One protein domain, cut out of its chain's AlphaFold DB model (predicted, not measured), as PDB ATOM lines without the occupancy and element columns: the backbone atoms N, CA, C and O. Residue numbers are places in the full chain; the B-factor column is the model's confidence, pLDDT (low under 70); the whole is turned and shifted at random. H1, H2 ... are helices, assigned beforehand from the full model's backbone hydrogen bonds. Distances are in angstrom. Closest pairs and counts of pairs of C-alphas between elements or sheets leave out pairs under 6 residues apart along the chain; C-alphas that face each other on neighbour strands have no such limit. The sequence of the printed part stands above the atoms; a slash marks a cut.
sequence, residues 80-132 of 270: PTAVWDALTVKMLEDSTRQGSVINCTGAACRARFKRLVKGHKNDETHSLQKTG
ATOM      1  N   PRO A  80      -2.984 -40.535  -6.738       76.94
ATOM      2  CA  PRO A  80      -1.694 -40.850  -7.344       76.94
ATOM      3  C   PRO A  80      -1.393 -42.354  -7.291       76.94
ATOM      4  O   PRO A  80      -0.682 -42.864  -8.146       76.94
ATOM      5  N   THR A  81      -1.990 -43.080  -6.341       86.50
ATOM      6  CA  THR A  81      -1.969 -44.547  -6.254       86.50
ATOM      7  C   THR A  81      -2.531 -45.236  -7.501       86.50
ATOM      8  O   THR A  81      -1.889 -46.142  -8.015       86.50
ATOM      9  N   ALA A  82      -3.649 -44.755  -8.055       90.31
ATOM     10  CA  ALA A  82      -4.302 -45.363  -9.214       90.31
ATOM     11  C   ALA A  82      -3.430 -45.315 -10.479       90.31
ATOM     12  O   ALA A  82      -3.484 -46.225 -11.302       90.31
ATOM     13  N   VAL A  83      -2.598 -44.278 -10.627       92.19
ATOM     14  CA  VAL A  83      -1.655 -44.161 -11.752       92.19
ATOM     15  C   VAL A  83      -0.546 -45.208 -11.637       92.19
ATOM     16  O   VAL A  83      -0.198 -45.850 -12.627       92.19
ATOM     17  N   TRP A  84      -0.018 -45.420 -10.428       94.31
ATOM     18  CA  TRP A  84       0.989 -46.455 -10.182       94.31
ATOM     19  C   TRP A  84       0.418 -47.863 -10.354       94.31
ATOM     20  O   TRP A  84       1.090 -48.714 -10.927       94.31
ATOM     21  N   ASP A  85      -0.821 -48.098  -9.928       93.81
ATOM     22  CA  ASP A  85      -1.490 -49.385 -10.127       93.81
ATOM     23  C   ASP A  85      -1.734 -49.652 -11.625       93.81
ATOM     24  O   ASP A  85      -1.423 -50.731 -12.128       93.81
ATOM     25  N   ALA A  86      -2.168 -48.646 -12.389       94.50
ATOM     26  CA  ALA A  86      -2.299 -48.764 -13.842       94.50
ATOM     27  C   ALA A  86      -0.954 -49.047 -14.539       94.50
ATOM     28  O   ALA A  86      -0.901 -49.833 -15.486       94.50
ATOM     29  N   LEU A  87       0.145 -48.451 -14.058       94.12
ATOM     30  CA  LEU A  87       1.491 -48.761 -14.546       94.12
ATOM     31  C   LEU A  87       1.858 -50.224 -14.275       94.12
ATOM     32  O   LEU A  87       2.415 -50.875 -15.155       94.12
ATOM     33  N   THR A  88       1.529 -50.761 -13.097       95.50
ATOM     34  CA  THR A  88       1.828 -52.167 -12.786       95.50
ATOM     35  C   THR A  88       1.091 -53.148 -13.679       95.50
ATOM     36  O   THR A  88       1.682 -54.147 -14.073       95.50
ATOM     37  N   VAL A  89      -0.150 -52.838 -14.065       95.81
ATOM     38  CA  VAL A  89      -0.908 -53.655 -15.022       95.81
ATOM     39  C   VAL A  89      -0.201 -53.683 -16.377       95.81
ATOM     40  O   VAL A  89       0.037 -54.760 -16.914       95.81
ATOM     41  N   LYS A  90       0.235 -52.524 -16.888       95.06
ATOM     42  CA  LYS A  90       0.994 -52.459 -18.149       95.06
ATOM     43  C   LYS A  90       2.322 -53.209 -18.074       95.06
ATOM     44  O   LYS A  90       2.645 -53.976 -18.968       95.06
ATOM     45  N   MET A  91       3.069 -53.041 -16.981       94.75
ATOM     46  CA  MET A  91       4.320 -53.777 -16.772       94.75
ATOM     47  C   MET A  91       4.093 -55.291 -16.713       94.75
ATOM     48  O   MET A  91       4.905 -56.053 -17.232       94.75
ATOM     49  N   LEU A  92       2.994 -55.739 -16.104       94.50
ATOM     50  CA  LEU A  92       2.626 -57.149 -16.075       94.50
ATOM     51  C   LEU A  92       2.318 -57.669 -17.486       94.50
ATOM     52  O   LEU A  92       2.832 -58.719 -17.869       94.50
ATOM     53  N   GLU A  93       1.539 -56.924 -18.274       95.12
ATOM     54  CA  GLU A  93       1.234 -57.257 -19.672       95.12
ATOM     55  C   GLU A  93       2.503 -57.347 -20.535       95.12
ATOM     56  O   GLU A  93       2.695 -58.336 -21.248       95.12
ATOM     57  N   ASP A  94       3.393 -56.359 -20.438       94.44
ATOM     58  CA  ASP A  94       4.641 -56.302 -21.208       94.44
ATOM     59  C   ASP A  94       5.607 -57.421 -20.810       94.44
ATOM     60  O   ASP A  94       6.190 -58.094 -21.662       94.44
ATOM     61  N   SER A  95       5.745 -57.660 -19.507       94.56
ATOM     62  CA  SER A  95       6.644 -58.685 -18.979       94.56
ATOM     63  C   SER A  95       6.168 -60.095 -19.366       94.56
ATOM     64  O   SER A  95       6.957 -60.910 -19.856       94.56
ATOM     65  N   THR A  96       4.853 -60.343 -19.309       94.56
ATOM     66  CA  THR A  96       4.241 -61.605 -19.758       94.56
ATOM     67  C   THR A  96       4.539 -61.884 -21.234       94.56
ATOM     68  O   THR A  96       4.862 -63.016 -21.589       94.56
ATOM     69  N   ARG A  97       4.503 -60.858 -22.100       94.19
ATOM     70  CA  ARG A  97       4.855 -60.996 -23.529       94.19
ATOM     71  C   ARG A  97       6.326 -61.354 -23.748       94.19
ATOM     72  O   ARG A  97       6.639 -62.051 -24.706       94.19
ATOM     73  N   GLN A  98       7.215 -60.884 -22.877       93.75
ATOM     74  CA  GLN A  98       8.658 -61.140 -22.944       93.75
ATOM     75  C   GLN A  98       9.077 -62.451 -22.250       93.75
ATOM     76  O   GLN A  98      10.249 -62.817 -22.295       93.75
ATOM     77  N   GLY A  99       8.141 -63.167 -21.615       93.81
ATOM     78  CA  GLY A  99       8.404 -64.432 -20.921       93.81
ATOM     79  C   GLY A  99       8.959 -64.287 -19.498       93.81
ATOM     80  O   GLY A  99       9.362 -65.282 -18.900       93.81
ATOM     81  N   SER A 100       8.967 -63.077 -18.929       91.38
ATOM     82  CA  SER A 100       9.349 -62.821 -17.535       91.38
ATOM     83  C   SER A 100       8.143 -62.280 -16.782       91.38
ATOM     84  O   SER A 100       7.600 -61.264 -17.174       91.38
ATOM     85  N   VAL A 101       7.684 -62.917 -15.705       92.12
ATOM     86  CA  VAL A 101       6.510 -62.410 -14.970       92.12
ATOM     87  C   VAL A 101       6.969 -61.468 -13.863       92.12
ATOM     88  O   VAL A 101       7.485 -61.910 -12.836       92.12
ATOM     89  N   ILE A 102       6.764 -60.162 -14.052       90.31
ATOM     90  CA  ILE A 102       7.057 -59.155 -13.027       90.31
ATOM     91  C   ILE A 102       5.760 -58.805 -12.290       90.31
ATOM     92  O   ILE A 102       4.993 -57.944 -12.712       90.31
ATOM     93  N   ASN A 103       5.535 -59.459 -11.149       91.00
ATOM     94  CA  ASN A 103       4.423 -59.148 -10.248       91.00
ATOM     95  C   ASN A 103       4.853 -58.098  -9.216       91.00
ATOM     96  O   ASN A 103       5.396 -58.428  -8.162       91.00
ATOM     97  N   CYS A 104       4.617 -56.823  -9.515       93.12
ATOM     98  CA  CYS A 104       4.910 -55.703  -8.619       93.12
ATOM     99  C   CYS A 104       3.649 -54.901  -8.278       93.12
ATOM    100  O   CYS A 104       2.780 -54.710  -9.121       93.12
ATOM    101  N   THR A 105       3.564 -54.404  -7.040       95.81
ATOM    102  CA  THR A 105       2.483 -53.513  -6.585       95.81
ATOM    103  C   THR A 105       2.804 -52.048  -6.897       95.81
ATOM    104  O   THR A 105       3.977 -51.671  -6.984       95.81
ATOM    105  N   GLY A 106       1.786 -51.186  -7.029       93.00
ATOM    106  CA  GLY A 106       1.991 -49.770  -7.366       93.00
ATOM    107  C   GLY A 106       2.902 -49.046  -6.368       93.00
ATOM    108  O   GLY A 106       3.777 -48.263  -6.748       93.00
ATOM    109  N   ALA A 107       2.785 -49.384  -5.080       94.06
ATOM    110  CA  ALA A 107       3.671 -48.884  -4.031       94.06
ATOM    111  C   ALA A 107       5.143 -49.292  -4.248       94.06
ATOM    112  O   ALA A 107       6.038 -48.453  -4.097       94.06
ATOM    113  N   ALA A 108       5.401 -50.543  -4.646       95.06
ATOM    114  CA  ALA A 108       6.749 -51.025  -4.946       95.06
ATOM    115  C   ALA A 108       7.346 -50.311  -6.170       95.06
ATOM    116  O   ALA A 108       8.500 -49.876  -6.122       95.06
ATOM    117  N   CYS A 109       6.550 -50.102  -7.226       94.94
ATOM    118  CA  CYS A 109       6.963 -49.332  -8.403       94.94
ATOM    119  C   CYS A 109       7.312 -47.888  -8.050       94.94
ATOM    120  O   CYS A 109       8.388 -47.411  -8.410       94.94
ATOM    121  N   ARG A 110       6.470 -47.214  -7.259       94.56
ATOM    122  CA  ARG A 110       6.743 -45.854  -6.776       94.56
ATOM    123  C   ARG A 110       8.038 -45.788  -5.963       94.56
ATOM    124  O   ARG A 110       8.838 -44.872  -6.149       94.56
ATOM    125  N   ALA A 111       8.260 -46.741  -5.056       95.62
ATOM    126  CA  ALA A 111       9.475 -46.797  -4.245       95.62
ATOM    127  C   ALA A 111      10.730 -47.049  -5.096       95.62
ATOM    128  O   ALA A 111      11.783 -46.463  -4.833       95.62
ATOM    129  N   ARG A 112      10.630 -47.899  -6.125       94.88
ATOM    130  CA  ARG A 112      11.723 -48.153  -7.071       94.88
ATOM    131  C   ARG A 112      12.013 -46.929  -7.935       94.88
ATOM    132  O   ARG A 112      13.173 -46.553  -8.044       94.88
ATOM    133  N   PHE A 113      10.985 -46.267  -8.464       95.31
ATOM    134  CA  PHE A 113      11.129 -45.028  -9.228       95.31
ATOM    135  C   PHE A 113      11.868 -43.950  -8.427       95.31
ATOM    136  O   PHE A 113      12.853 -43.394  -8.901       95.31
ATOM    137  N   LYS A 114      11.476 -43.725  -7.165       95.19
ATOM    138  CA  LYS A 114      12.178 -42.783  -6.277       95.19
ATOM    139  C   LYS A 114      13.656 -43.139  -6.087       95.19
ATOM    140  O   LYS A 114      14.494 -42.244  -6.056       95.19
ATOM    141  N   ARG A 115      13.980 -44.431  -5.955       96.88
ATOM    142  CA  ARG A 115      15.371 -44.900  -5.855       96.88
ATOM    143  C   ARG A 115      16.154 -44.651  -7.142       96.88
ATOM    144  O   ARG A 115      17.283 -44.195  -7.043       96.88
ATOM    145  N   LEU A 116      15.551 -44.891  -8.307       95.25
ATOM    146  CA  LEU A 116      16.173 -44.621  -9.608       95.25
ATOM    147  C   LEU A 116      16.461 -43.130  -9.797       95.25
ATOM    148  O   LEU A 116      17.590 -42.769 -10.097       95.25
ATOM    149  N   VAL A 117      15.479 -42.264  -9.527       96.12
ATOM    150  CA  VAL A 117      15.664 -40.804  -9.587       96.12
ATOM    151  C   VAL A 117      16.766 -40.348  -8.629       96.12
ATOM    152  O   VAL A 117      17.602 -39.530  -8.996       96.12
ATOM    153  N   LYS A 118      16.799 -40.883  -7.402       95.62
ATOM    154  CA  LYS A 118      17.845 -40.551  -6.426       95.62
ATOM    155  C   LYS A 118      19.231 -41.025  -6.875       95.62
ATOM    156  O   LYS A 118      20.186 -40.276  -6.711       95.62
ATOM    157  N   GLY A 119      19.334 -42.243  -7.408       95.00
ATOM    158  CA  GLY A 119      20.579 -42.779  -7.959       95.00
ATOM    159  C   GLY A 119      21.107 -41.889  -9.078       95.00
ATOM    160  O   GLY A 119      22.204 -41.363  -8.962       95.00
ATOM    161  N   HIS A 120      20.254 -41.590 -10.060       95.12
ATOM    162  CA  HIS A 120      20.594 -40.729 -11.195       95.12
ATOM    163  C   HIS A 120      21.073 -39.333 -10.771       95.12
ATOM    164  O   HIS A 120      22.110 -38.872 -11.233       95.12
ATOM    165  N   LYS A 121      20.384 -38.682  -9.820       93.62
ATOM    166  CA  LYS A 121      20.818 -37.382  -9.265       93.62
ATOM    167  C   LYS A 121      22.223 -37.447  -8.643       93.62
ATOM    168  O   LYS A 121      23.006 -36.505  -8.776       93.62
ATOM    169  N   ASN A 122      22.542 -38.539  -7.947       92.25
ATOM    170  CA  ASN A 122      23.865 -38.730  -7.351       92.25
ATOM    171  C   ASN A 122      24.934 -38.969  -8.427       92.25
ATOM    172  O   ASN A 122      26.027 -38.413  -8.325       92.25
ATOM    173  N   ASP A 123      24.606 -39.759  -9.449       90.00
ATOM    174  CA  ASP A 123      25.513 -40.089 -10.548       90.00
ATOM    175  C   ASP A 123      25.826 -38.851 -11.402       90.00
ATOM    176  O   ASP A 123      26.997 -38.588 -11.667       90.00
ATOM    177  N   GLU A 124      24.826 -38.022 -11.729       87.06
ATOM    178  CA  GLU A 124      25.027 -36.729 -12.407       87.06
ATOM    179  C   GLU A 124      25.939 -35.802 -11.591       87.06
ATOM    180  O   GLU A 124      26.872 -35.204 -12.128       87.06
ATOM    181  N   THR A 125      25.726 -35.723 -10.273       80.81
ATOM    182  CA  THR A 125      26.566 -34.901  -9.383       80.81
ATOM    183  C   THR A 125      28.015 -35.391  -9.369       80.81
ATOM    184  O   THR A 125      28.951 -34.594  -9.326       80.81
ATOM    185  N   HIS A 126      28.213 -36.706  -9.401       79.88
ATOM    186  CA  HIS A 126      29.532 -37.319  -9.351       79.88
ATOM    187  C   HIS A 126      30.265 -37.262 -10.703       79.88
ATOM    188  O   HIS A 126      31.470 -37.008 -10.716       79.88
ATOM    189  N   SER A 127      29.557 -37.435 -11.827       76.31
ATOM    190  CA  SER A 127      30.099 -37.242 -13.183       76.31
ATOM    191  C   SER A 127      30.561 -35.792 -13.378       76.31
ATOM    192  O   SER A 127      31.717 -35.559 -13.738       76.31
ATOM    193  N   LEU A 128      29.744 -34.810 -12.960       77.25
ATOM    194  CA  LEU A 128      30.096 -33.383 -13.011       77.25
ATOM    195  C   LEU A 128      31.381 -33.048 -12.231       77.25
ATOM    196  O   LEU A 128      32.109 -32.126 -12.592       77.25
ATOM    197  N   GLN A 129      31.668 -33.787 -11.155       77.31
ATOM    198  CA  GLN A 129      32.865 -33.585 -10.337       77.31
ATOM    199  C   GLN A 129      34.112 -34.289 -10.882       77.31
ATOM    200  O   GLN A 129      35.224 -33.828 -10.615       77.31
ATOM    201  N   LYS A 130      33.964 -35.422 -11.581       75.94
ATOM    202  CA  LYS A 130      35.096 -36.292 -11.939       75.94
ATOM    203  C   LYS A 130      35.587 -36.153 -13.370       75.94
ATOM    204  O   LYS A 130      36.766 -36.433 -13.596       75.94
ATOM    205  N   THR A 131      34.752 -35.740 -14.317       59.62
ATOM    206  CA  THR A 131      35.085 -35.932 -15.732       59.62
ATOM    207  C   THR A 131      35.054 -34.613 -16.509       59.62
ATOM    208  O   THR A 131      34.012 -34.007 -16.713       59.62
ATOM    209  N   GLY A 132      36.222 -34.181 -17.001       66.38
ATOM    210  CA  GLY A 132      36.347 -33.182 -18.078       66.38
ATOM    211  C   GLY A 132      36.249 -33.805 -19.478       66.38
ATOM    212  O   GLY A 132      36.666 -33.196 -20.460       66.38
TER     213      GLY A 132
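What this domain is: This is residues 80 to 132 of the 270 residues of an uncharacterized protein of Sphaerobolus stellatus (strain SS14) (UniProt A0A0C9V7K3). What shape would one see first? The longest helix, H2, sticks out as a long arm with residues 111 to 130, about perpendicular to H1, and its first residues, 106 to 110, pack on residues 81 to 88 of H1, so that the two make a rough L. The link, residues 99 to 105, folds back alongside H1 to reach that corner. What is it made of, and how large is it? The printed part has 53 residues with two named helices, H1 then H2, and no named strand, and its class is all helix. It is flat, spanning 43 by 28 by 12 A, and only just extended, close to loose, with a radius of gyration of the C-alphas of 15.2 A.

How they stand to each other: Where does H2, residues 106 to 130, touch H1, residues 80 to 98? H2 touches H1 with residues 106 to 110 alone, and H1 touches H2 with residues 81 to 88 alone. The closest C-alphas of the two are those of Asp 85 and Gly 106, 4.5 A apart. How do their lines stand? They are about perpendicular, at 86 degrees, and the centres are 20.8 A apart. What do the backbones show? In H1 and H2 every O i to N i+4 pair is within hydrogen-bond range.

Where its parts are: Where does H2 run? Its 25 residues go from C-alpha 106 at (1.991, -49.770, -7.366) to C-alpha 130 at (35.096, -36.292, -11.939), 36.0 A. Where is H1? Its 19 residues begin with C-alpha 80 at (-1.694, -40.850, -7.344) and measure 27.6 A from first to last C-alpha.

The domain as a whole: How far does it reach? The two C-alphas farthest apart, those of Ala 82 and Gly 132, are 43.4 A apart. Residues 111 to 132, of which 111 to 130 belong to H2, stand free. Is it continuous? The printed part has no cut, and the link from H1 to H2, 7 residues, is short. Where is confidence low? The mean pLDDT of the printed part is 90.5, and residues 131 to 132 are under 70.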